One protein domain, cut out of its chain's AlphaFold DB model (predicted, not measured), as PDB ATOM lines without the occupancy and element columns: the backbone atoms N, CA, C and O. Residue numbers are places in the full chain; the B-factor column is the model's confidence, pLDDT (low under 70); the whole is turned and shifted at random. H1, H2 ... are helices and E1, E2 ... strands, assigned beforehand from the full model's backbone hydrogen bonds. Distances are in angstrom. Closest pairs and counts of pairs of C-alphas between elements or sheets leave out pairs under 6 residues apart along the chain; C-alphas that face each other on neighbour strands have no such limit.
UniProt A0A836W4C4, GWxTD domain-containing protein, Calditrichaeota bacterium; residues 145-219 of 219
ATOM      1  N   SER A 145      -5.127 -14.502 -27.244       84.56
ATOM      2  CA  SER A 145      -4.741 -15.697 -27.993       84.56
ATOM      3  C   SER A 145      -5.384 -16.940 -27.373       84.56
ATOM      4  O   SER A 145      -6.143 -16.851 -26.409       84.56
ATOM      5  N   SER A 146      -5.105 -18.116 -27.933       82.88
ATOM      6  CA  SER A 146      -5.539 -19.388 -27.342       82.88
ATOM      7  C   SER A 146      -4.868 -19.689 -25.997       82.88
ATOM      8  O   SER A 146      -5.399 -20.486 -25.230       82.88
ATOM      9  N   SER A 147      -3.710 -19.083 -25.718       84.75
ATOM     10  CA  SER A 147      -2.881 -19.382 -24.547       84.75
ATOM     11  C   SER A 147      -2.716 -18.217 -23.576       84.75
ATOM     12  O   SER A 147      -2.361 -18.457 -22.425       84.75
ATOM     13  N   LEU A 148      -2.955 -16.976 -24.010       87.69
ATOM     14  CA  LEU A 148      -2.741 -15.778 -23.203       87.69
ATOM     15  C   LEU A 148      -3.961 -14.848 -23.246       87.69
ATOM     16  O   LEU A 148      -4.536 -14.634 -24.322       87.69
ATOM     17  N   PRO A 149      -4.328 -14.227 -22.108       89.94
ATOM     18  CA  PRO A 149      -5.230 -13.088 -22.125       89.94
ATOM     19  C   PRO A 149      -4.592 -11.948 -22.922       89.94
ATOM     20  O   PRO A 149      -3.370 -11.797 -22.969       89.94
ATOM     21  N   GLY A 150      -5.428 -11.126 -23.552       90.81
ATOM     22  CA  GLY A 150      -4.947 -10.125 -24.494       90.81
ATOM     23  C   GLY A 150      -3.960  -9.139 -23.891       90.81
ATOM     24  O   GLY A 150      -2.963  -8.847 -24.543       90.81
ATOM     25  N   TRP A 151      -4.152  -8.721 -22.637       91.31
ATOM     26  CA  TRP A 151      -3.232  -7.815 -21.940       91.31
ATOM     27  C   TRP A 151      -1.801  -8.354 -21.806       91.31
ATOM     28  O   TRP A 151      -0.881  -7.547 -21.788       91.31
ATOM     29  N   GLN A 152      -1.614  -9.681 -21.775       92.31
ATOM     30  CA  GLN A 152      -0.299 -10.335 -21.691       92.31
ATOM     31  C   GLN A 152       0.380 -10.539 -23.049       92.31
ATOM     32  O   GLN A 152       1.553 -10.908 -23.102       92.31
ATOM     33  N   THR A 153      -0.337 -10.332 -24.153       93.12
ATOM     34  CA  THR A 153       0.272 -10.368 -25.488       93.12
ATOM     35  C   THR A 153       1.064  -9.099 -25.753       93.12
ATOM     36  O   THR A 153       0.834  -8.075 -25.124       93.12
ATOM     37  N   ASP A 154       1.958  -9.117 -26.737       92.81
ATOM     38  CA  ASP A 154       2.782  -7.943 -27.025       92.81
ATOM     39  C   ASP A 154       1.962  -6.755 -27.537       92.81
ATOM     40  O   ASP A 154       2.254  -5.611 -27.185       92.81
ATOM     41  N   PHE A 155       0.909  -7.013 -28.320       93.56
ATOM     42  CA  PHE A 155      -0.039  -5.966 -28.698       93.56
ATOM     43  C   PHE A 155      -0.774  -5.415 -27.484       93.56
ATOM     44  O   PHE A 155      -0.848  -4.198 -27.326       93.56
ATOM     45  N   GLY A 156      -1.295  -6.290 -26.620       93.88
ATOM     46  CA  GLY A 156      -1.989  -5.854 -25.415       93.88
ATOM     47  C   GLY A 156      -1.085  -5.102 -24.456       93.88
ATOM     48  O   GLY A 156      -1.489  -4.057 -23.974       93.88
ATOM     49  N   PHE A 157       0.151  -5.547 -24.258       92.25
ATOM     50  CA  PHE A 157       1.150  -4.868 -23.441       92.25
ATOM     51  C   PHE A 157       1.346  -3.410 -23.882       92.25
ATOM     52  O   PHE A 157       1.208  -2.489 -23.075       92.25
ATOM     53  N   ILE A 158       1.598  -3.183 -25.176       93.81
ATOM     54  CA  ILE A 158       1.753  -1.827 -25.723       93.81
ATOM     55  C   ILE A 158       0.441  -1.043 -25.653       93.81
ATOM     56  O   ILE A 158       0.454   0.133 -25.298       93.81
ATOM     57  N   TYR A 159      -0.693  -1.684 -25.926       94.19
ATOM     58  CA  TYR A 159      -2.000  -1.036 -25.856       94.19
ATOM     59  C   TYR A 159      -2.375  -0.608 -24.430       94.19
ATOM     60  O   TYR A 159      -2.917   0.475 -24.235       94.19
ATOM     61  N   VAL A 160      -2.078  -1.421 -23.415       92.25
ATOM     62  CA  VAL A 160      -2.335  -1.080 -22.008       92.25
ATOM     63  C   VAL A 160      -1.480   0.115 -21.592       92.25
ATOM     64  O   VAL A 160      -2.003   1.080 -21.029       92.25
ATOM     65  N   LEU A 161      -0.190   0.104 -21.936       91.38
ATOM     66  CA  LEU A 161       0.724   1.185 -21.575       91.38
ATOM     67  C   LEU A 161       0.428   2.497 -22.304       91.38
ATOM     68  O   LEU A 161       0.412   3.548 -21.671       91.38
ATOM     69  N   PHE A 162       0.186   2.462 -23.610       91.44
ATOM     70  CA  PHE A 162       0.150   3.679 -24.430       91.44
ATOM     71  C   PHE A 162      -1.234   4.007 -24.993       91.44
ATOM     72  O   PHE A 162      -1.414   5.057 -25.607       91.44
ATOM     73  N   GLY A 163      -2.221   3.136 -24.784       92.81
ATOM     74  CA  GLY A 163      -3.539   3.258 -25.391       92.81
ATOM     75  C   GLY A 163      -3.530   2.914 -26.888       92.81
ATOM     76  O   GLY A 163      -2.591   2.279 -27.388       92.81
ATOM     77  N   PRO A 164      -4.575   3.316 -27.631       93.69
ATOM     78  CA  PRO A 164      -4.638   3.100 -29.071       93.69
ATOM     79  C   PRO A 164      -3.551   3.907 -29.805       93.69
ATOM     80  O   PRO A 164      -3.334   5.075 -29.479       93.69
ATOM     81  N   PRO A 165      -2.880   3.324 -30.813       95.19
ATOM     82  CA  PRO A 165      -1.913   4.053 -31.626       95.19
ATOM     83  C   PRO A 165      -2.595   5.083 -32.535       95.19
ATOM     84  O   PRO A 165      -3.718   4.877 -32.996       95.19
ATOM     85  N   ASP A 166      -1.876   6.156 -32.868       95.69
ATOM     86  CA  ASP A 166      -2.334   7.170 -33.829       95.69
ATOM     87  C   ASP A 166      -2.324   6.640 -35.274       95.69
ATOM     88  O   ASP A 166      -3.061   7.120 -36.135       95.69
ATOM     89  N   GLU A 167      -1.435   5.691 -35.572       96.00
ATOM     90  CA  GLU A 167      -1.290   5.089 -36.897       96.00
ATOM     91  C   GLU A 167      -0.817   3.635 -36.785       96.00
ATOM     92  O   GLU A 167       0.076   3.315 -35.997       96.00
ATOM     93  N   ILE A 168      -1.398   2.763 -37.614       95.94
ATOM     94  CA  ILE A 168      -0.992   1.363 -37.770       95.94
ATOM     95  C   ILE A 168      -0.595   1.142 -39.229       95.94
ATOM     96  O   ILE A 168      -1.446   1.167 -40.117       95.94
ATOM     97  N   LEU A 169       0.687   0.876 -39.475       94.88
ATOM     98  CA  LEU A 169       1.179   0.450 -40.786       94.88
ATOM     99  C   LEU A 169       1.314  -1.067 -40.822       94.88
ATOM    100  O   LEU A 169       1.869  -1.659 -39.900       94.88
ATOM    101  N   ARG A 170       0.842  -1.690 -41.902       93.94
ATOM    102  CA  ARG A 170       0.910  -3.141 -42.094       93.94
ATOM    103  C   ARG A 170       1.731  -3.459 -43.329       93.94
ATOM    104  O   ARG A 170       1.482  -2.913 -44.401       93.94
ATOM    105  N   PHE A 171       2.690  -4.357 -43.174       90.50
ATOM    106  CA  PHE A 171       3.541  -4.836 -44.251       90.50
ATOM    107  C   PHE A 171       3.438  -6.350 -44.312       90.50
ATOM    108  O   PHE A 171       3.552  -7.023 -43.290       90.50
ATOM    109  N   TYR A 172       3.252  -6.880 -45.516       87.62
ATOM    110  CA  TYR A 172       3.194  -8.314 -45.742       87.62
ATOM    111  C   TYR A 172       4.231  -8.721 -46.781       87.62
ATOM    112  O   TYR A 172       4.235  -8.222 -47.910       87.62
ATOM    113  N   ARG A 173       5.115  -9.636 -46.389       83.06
ATOM    114  CA  ARG A 173       6.168 -10.181 -47.242       83.06
ATOM    115  C   ARG A 173       5.873 -11.638 -47.559       83.06
ATOM    116  O   ARG A 173       6.153 -12.530 -46.759       83.06
ATOM    117  N   ARG A 174       5.325 -11.870 -48.757       78.06
ATOM    118  CA  ARG A 174       4.968 -13.212 -49.255       78.06
ATOM    119  C   ARG A 174       6.152 -14.173 -49.301       78.06
ATOM    120  O   ARG A 174       5.977 -15.344 -49.006       78.06
ATOM    121  N   ASP A 175       7.338 -13.679 -49.645       81.44
ATOM    122  CA  ASP A 175       8.562 -14.478 -49.775       81.44
ATOM    123  C   ASP A 175       9.035 -15.092 -48.450       81.44
ATOM    124  O   ASP A 175       9.719 -16.111 -48.456       81.44
ATOM    125  N   ARG A 176       8.670 -14.482 -47.317       74.94
ATOM    126  CA  ARG A 176       9.094 -14.910 -45.975       74.94
ATOM    127  C   ARG A 176       7.941 -15.280 -45.049       74.94
ATOM    128  O   ARG A 176       8.193 -15.553 -43.883       74.94
ATOM    129  N   PHE A 177       6.702 -15.265 -45.552       76.69
ATOM    130  CA  PHE A 177       5.482 -15.392 -44.742       76.69
ATOM    131  C   PHE A 177       5.507 -14.488 -43.496       76.69
ATOM    132  O   PHE A 177       5.047 -14.866 -42.426       76.69
ATOM    133  N   GLU A 178       6.074 -13.289 -43.647       83.56
ATOM    134  CA  GLU A 178       6.272 -12.339 -42.556       83.56
ATOM    135  C   GLU A 178       5.184 -11.267 -42.633       83.56
ATOM    136  O   GLU A 178       5.071 -10.546 -43.634       83.56
ATOM    137  N   GLU A 179       4.398 -11.142 -41.565       89.25
ATOM    138  CA  GLU A 179       3.492 -10.015 -41.369       89.25
ATOM    139  C   GLU A 179       4.051  -9.091 -40.290       89.25
ATOM    140  O   GLU A 179       4.381  -9.519 -39.182       89.25
ATOM    141  N   ARG A 180       4.155  -7.804 -40.620       91.06
ATOM    142  CA  ARG A 180       4.704  -6.777 -39.741       91.06
ATOM    143  C   ARG A 180       3.699  -5.662 -39.524       91.06
ATOM    144  O   ARG A 180       3.185  -5.092 -40.484       91.06
ATOM    145  N   HIS A 181       3.479  -5.310 -38.264       94.19
ATOM    146  CA  HIS A 181       2.678  -4.159 -37.858       94.19
ATOM    147  C   HIS A 181       3.590  -3.128 -37.208       94.19
ATOM    148  O   HIS A 181       4.409  -3.473 -36.362       94.19
ATOM    149  N   VAL A 182       3.452  -1.865 -37.590       94.00
ATOM    150  CA  VAL A 182       4.150  -0.746 -36.954       94.00
ATOM    151  C   VAL A 182       3.103   0.183 -36.371       94.00
ATOM    152  O   VAL A 182       2.341   0.800 -37.113       94.00
ATOM    153  N   TRP A 183       3.056   0.258 -35.047       95.75
ATOM    154  CA  TRP A 183       2.191   1.171 -34.309       95.75
ATOM    155  C   TRP A 183       2.964   2.444 -34.004       95.75
ATOM    156  O   TRP A 183       4.092   2.371 -33.513       95.75
ATOM    157  N   ARG A 184       2.380   3.602 -34.298       94.25
ATOM    158  CA  ARG A 184       3.000   4.913 -34.074       94.25
ATOM    159  C   ARG A 184       2.155   5.749 -33.125       94.25
ATOM    160  O   ARG A 184       0.952   5.888 -33.330       94.25
ATOM    161  N   TYR A 185       2.823   6.342 -32.145       93.12
ATOM    162  CA  TYR A 185       2.273   7.283 -31.176       93.12
ATOM    163  C   TYR A 185       2.942   8.635 -31.422       93.12
ATOM    164  O   TYR A 185       4.007   8.935 -30.880       93.12
ATOM    165  N   LYS A 186       2.344   9.436 -32.304       92.06
ATOM    166  CA  LYS A 186       2.886  10.699 -32.827       92.06
ATOM    167  C   LYS A 186       3.139  11.703 -31.710       92.06
ATOM    168  O   LYS A 186       4.195  12.324 -31.688       92.06
ATOM    169  N   LYS A 187       2.204  11.817 -30.760       89.56
ATOM    170  CA  LYS A 187       2.330  12.733 -29.611       89.56
ATOM    171  C   LYS A 187       3.505  12.381 -28.698       89.56
ATOM    172  O   LYS A 187       4.116  13.273 -28.129       89.56
ATOM    173  N   LEU A 188       3.809  11.089 -28.575       87.31
ATOM    174  CA  LEU A 188       4.887  10.574 -27.730       87.31
ATOM    175  C   LEU A 188       6.211  10.426 -28.493       87.31
ATOM    176  O   LEU A 188       7.234  10.125 -27.889       87.31
ATOM    177  N   ASN A 189       6.190  10.613 -29.817       89.44
ATOM    178  CA  ASN A 189       7.292  10.290 -30.718       89.44
ATOM    179  C   ASN A 189       7.805   8.843 -30.538       89.44
ATOM    180  O   ASN A 189       9.010   8.591 -30.529       89.44
ATOM    181  N   LEU A 190       6.880   7.887 -30.377       90.69
ATOM    182  CA  LEU A 190       7.187   6.462 -30.202       90.69
ATOM    183  C   LEU A 190       6.687   5.630 -31.380       90.69
ATOM    184  O   LEU A 190       5.647   5.915 -31.981       90.69
ATOM    185  N   SER A 191       7.403   4.545 -31.671       91.56
ATOM    186  CA  SER A 191       6.948   3.523 -32.608       91.56
ATOM    187  C   SER A 191       7.316   2.124 -32.136       91.56
ATOM    188  O   SER A 191       8.459   1.893 -31.744       91.56
ATOM    189  N   PHE A 192       6.381   1.187 -32.258       93.44
ATOM    190  CA  PHE A 192       6.570  -0.215 -31.895       93.44
ATOM    191  C   PHE A 192       6.348  -1.099 -33.115       93.44
ATOM    192  O   PHE A 192       5.371  -0.929 -33.843       93.44
ATOM    193  N   THR A 193       7.273  -2.028 -33.353       92.69
ATOM    194  CA  THR A 193       7.202  -2.963 -34.480       92.69
ATOM    195  C   THR A 193       6.914  -4.363 -33.970       92.69
ATOM    196  O   THR A 193       7.670  -4.897 -33.159       92.69
ATOM    197  N   PHE A 194       5.858  -4.966 -34.496       92.88
ATOM    198  CA  PHE A 194       5.421  -6.315 -34.183       92.88
ATOM    199  C   PHE A 194       5.574  -7.193 -35.415       92.88
ATOM    200  O   PHE A 194       5.211  -6.772 -36.515       92.88
ATOM    201  N   ILE A 195       6.101  -8.400 -35.240       90.44
ATOM    202  CA  ILE A 195       6.310  -9.364 -36.319       90.44
ATOM    203  C   ILE A 195       5.635 -10.682 -35.962       90.44
ATOM    204  O   ILE A 195       5.777 -11.188 -34.847       90.44
ATOM    205  N   ASN A 196       4.918 -11.236 -36.930       86.25
ATOM    206  CA  ASN A 196       4.387 -12.586 -36.900       86.25
ATOM    207  C   ASN A 196       5.281 -13.478 -37.780       86.25
ATOM    208  O   ASN A 196       5.274 -13.350 -39.005       86.25
ATOM    209  N   TRP A 197       6.100 -14.325 -37.147       67.38
ATOM    210  CA  TRP A 197       7.098 -15.174 -37.822       67.38
ATOM    211  C   TRP A 197       6.521 -16.495 -38.347       67.38
ATOM    212  O   TRP A 197       7.094 -17.119 -39.238       67.38
ATOM    213  N   HIS A 198       5.401 -16.940 -37.778       63.59
ATOM    214  CA  HIS A 198       4.798 -18.244 -38.031       63.59
ATOM    215  C   HIS A 198       3.286 -18.067 -37.922       63.59
ATOM    216  O   HIS A 198       2.860 -17.572 -36.891       63.59
ATOM    217  N   ASN A 199       2.501 -18.465 -38.935       59.59
ATOM    218  CA  ASN A 199       1.051 -18.224 -39.149       59.59
ATOM    219  C   ASN A 199       0.057 -18.599 -38.004       59.59
ATOM    220  O   ASN A 199      -1.111 -18.872 -38.255       59.59
ATOM    221  N   TYR A 200       0.477 -18.609 -36.743       65.50
ATOM    222  CA  TYR A 200      -0.295 -18.823 -35.523       65.50
ATOM    223  C   TYR A 200      -0.946 -17.542 -34.975       65.50
ATOM    224  O   TYR A 200      -1.475 -17.562 -33.869       65.50
ATOM    225  N   ASN A 201      -0.905 -16.429 -35.718       68.38
ATOM    226  CA  ASN A 201      -1.440 -15.122 -35.306       68.38
ATOM    227  C   ASN A 201      -0.864 -14.595 -33.976       68.38
ATOM    228  O   ASN A 201      -1.517 -13.822 -33.278       68.38
ATOM    229  N   ILE A 202       0.366 -14.989 -33.633       80.50
ATOM    230  CA  ILE A 202       1.080 -14.473 -32.460       80.50
ATOM    231  C   ILE A 202       2.076 -13.425 -32.935       80.50
ATOM    232  O   ILE A 202       3.045 -13.722 -33.633       80.50
ATOM    233  N   TYR A 203       1.835 -12.188 -32.529       87.12
ATOM    234  CA  TYR A 203       2.697 -11.066 -32.852       87.12
ATOM    235  C   TYR A 203       3.708 -10.853 -31.741       87.12
ATOM    236  O   TYR A 203       3.337 -10.725 -30.576       87.12
ATOM    237  N   THR A 204       4.982 -10.808 -32.118       89.50
ATOM    238  CA  THR A 204       6.084 -10.536 -31.199       89.50
ATOM    239  C   THR A 204       6.620  -9.131 -31.427       89.50
ATOM    240  O   THR A 204       6.951  -8.758 -32.553       89.50
ATOM    241  N   LEU A 205       6.736  -8.351 -30.362       90.69
ATOM    242  CA  LEU A 205       7.385  -7.052 -30.346       90.69
ATOM    243  C   LEU A 205       8.895  -7.227 -30.554       90.69
ATOM    244  O   LEU A 205       9.573  -7.906 -29.782       90.69
ATOM    245  N   LEU A 206       9.418  -6.578 -31.592       85.25
ATOM    246  CA  LEU A 206      10.800  -6.749 -32.038       85.25
ATOM    247  C   LEU A 206      11.834  -6.203 -31.036       85.25
ATOM    248  O   LEU A 206      12.913  -6.772 -30.913       85.25
ATOM    249  N   ASP A 207      11.506  -5.130 -30.309       78.44
ATOM    250  CA  ASP A 207      12.423  -4.452 -29.380       78.44
ATOM    251  C   ASP A 207      11.871  -4.378 -27.946       78.44
ATOM    252  O   ASP A 207      11.675  -3.309 -27.370       78.44
ATOM    253  N   LYS A 208      11.588  -5.542 -27.349       69.12
ATOM    254  CA  LYS A 208      11.095  -5.633 -25.959       69.12
ATOM    255  C   LYS A 208      12.033  -5.016 -24.921       69.12
ATOM    256  O   LYS A 208      11.567  -4.496 -23.912       69.12
ATOM    257  N   LYS A 209      13.349  -5.100 -25.140       56.25
ATOM    258  CA  LYS A 209      14.363  -4.786 -24.119       56.25
ATOM    259  C   LYS A 209      14.509  -3.286 -23.845       56.25
ATOM    260  O   LYS A 209      14.965  -2.926 -22.766       56.25
ATOM    261  N   ASN A 210      14.098  -2.425 -24.776       51.75
ATOM    262  CA  ASN A 210      14.243  -0.972 -24.645       51.75
ATOM    263  C   ASN A 210      13.010  -0.257 -24.058       51.75
ATOM    264  O   ASN A 210      13.072   0.947 -23.814       51.75
ATOM    265  N   ILE A 211      11.902  -0.965 -23.809       60.09
ATOM    266  CA  ILE A 211      10.640  -0.348 -23.359       60.09
ATOM    267  C   ILE A 211      10.598  -0.165 -21.843       60.09
ATOM    268  O   ILE A 211      10.270   0.919 -21.360       60.09
ATOM    269  N   THR A 212      10.988  -1.197 -21.095       51.03
ATOM    270  CA  THR A 212      10.867  -1.246 -19.628       51.03
ATOM    271  C   THR A 212      11.794  -0.279 -18.888       51.03
ATOM    272  O   THR A 212      11.568  -0.021 -17.713       51.03
ATOM    273  N   ALA A 213      12.802   0.298 -19.554       41.91
ATOM    274  CA  ALA A 213      13.771   1.211 -18.937       41.91
ATOM    275  C   ALA A 213      13.596   2.697 -19.312       41.91
ATOM    276  O   ALA A 213      14.244   3.547 -18.704       41.91
ATOM    277  N   ARG A 214      12.780   3.033 -20.323       43.38
ATOM    278  CA  ARG A 214      12.713   4.406 -20.876       43.38
ATOM    279  C   ARG A 214      11.314   4.985 -21.069       43.38
ATOM    280  O   ARG A 214      11.215   6.198 -21.217       43.38
ATOM    281  N   PHE A 215      10.264   4.165 -21.105       52.44
ATOM    282  CA  PHE A 215       8.976   4.607 -21.656       52.44
ATOM    283  C   PHE A 215       7.751   4.190 -20.843       52.44
ATOM    284  O   PHE A 215       6.646   4.282 -21.370       52.44
ATOM    285  N   VAL A 216       7.905   3.752 -19.588       55.84
ATOM    286  CA  VAL A 216       6.736   3.642 -18.698       55.84
ATOM    287  C   VAL A 216       6.153   5.054 -18.582       55.84
ATOM    288  O   VAL A 216       6.886   5.955 -18.168       55.84
ATOM    289  N   PRO A 217       4.905   5.296 -19.021       54.41
ATOM    290  CA  PRO A 217       4.302   6.611 -18.885       54.41
ATOM    291  C   PRO A 217       4.326   7.007 -17.411       54.41
ATOM    292  O   PRO A 217       3.965   6.201 -16.552       54.41
ATOM    293  N   ASN A 218       4.758   8.233 -17.124       47.03
ATOM    294  CA  ASN A 218       4.506   8.827 -15.820       47.03
ATOM    295  C   ASN A 218       2.998   9.083 -15.758       47.03
ATOM    296  O   ASN A 218       2.516  10.039 -16.367       47.03
ATOM    297  N   TYR A 219       2.278   8.147 -15.143       45.44
ATOM    298  CA  TYR A 219       0.917   8.356 -14.663       45.44
ATOM    299  C   TYR A 219       0.975   9.215 -13.406       45.44
ATOM    300  O   TYR A 219       1.847   8.903 -12.558       45.44
TER     301      TYR A 219
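What this domain is: This is residues 145 to 219 of the 219 residues of the protein "GWxTD domain-containing protein" of Calditrichaeota bacterium (UniProt A0A836W4C4). What does the domain look like? One sheet of three strands has a single helix, H1, packed over one of its faces and running along the strands, while the tail after E3 turns back to pair briefly with that strand. What is it made of? The printed part has 75 residues with one named helix and three named strands, in the order H1 E1 E2 E3; the sheet's order is E1 E2 E3, antiparallel. The class is mixed, helices and strands, with under half of the residues in named elements. How large is it? It is compact, with a radius of gyration of the C-alphas of 12.8 A and spans of 40 by 27 by 21 A.

Where its parts are: Where does the helix lie? H1 is residues 154 to 162, 12.2 A long, and begins at C-alpha 154 at (2.782, -7.943, -27.025). Where are the strands? E1 is residues 167 to 173, 19.9 A; E2 is residues 178 to 185, 23.0 A; E3 is residues 190 to 196, 20.4 A, ending at C-alpha 196 at (4.387, -12.586, -36.900).

How they stand to each other: How are the strands joined? E1, E2 and E3 form a meander, each strand the antiparallel neighbour of the one before, and E1 and E2, like E2 and E3, are a hairpin. N 171 and O 180 are 2.8 A apart, and N 194 and O 181 are 2.8 A apart, both within hydrogen-bond range. Where is H1? It is on the sheet at a height of 10.1 A, over E2 and E3, at 2 degrees to E2 on the local plane. Its closest C-alphas to E3 are those of Phe 155 and Phe 194, 7.7 A. Is its backbone intact? Every O i to N i+4 pair in H1 is within hydrogen-bond range.

The domain as a whole: How far does it reach? The two C-alphas farthest apart, those of Asp 175 and Tyr 219, are 42.6 A apart. Are there cuts or long links? The printed part has no cut, and the three links between named elements are tight. Where is confidence low? Residues 197 to 201 and 208 to 219 are under 70.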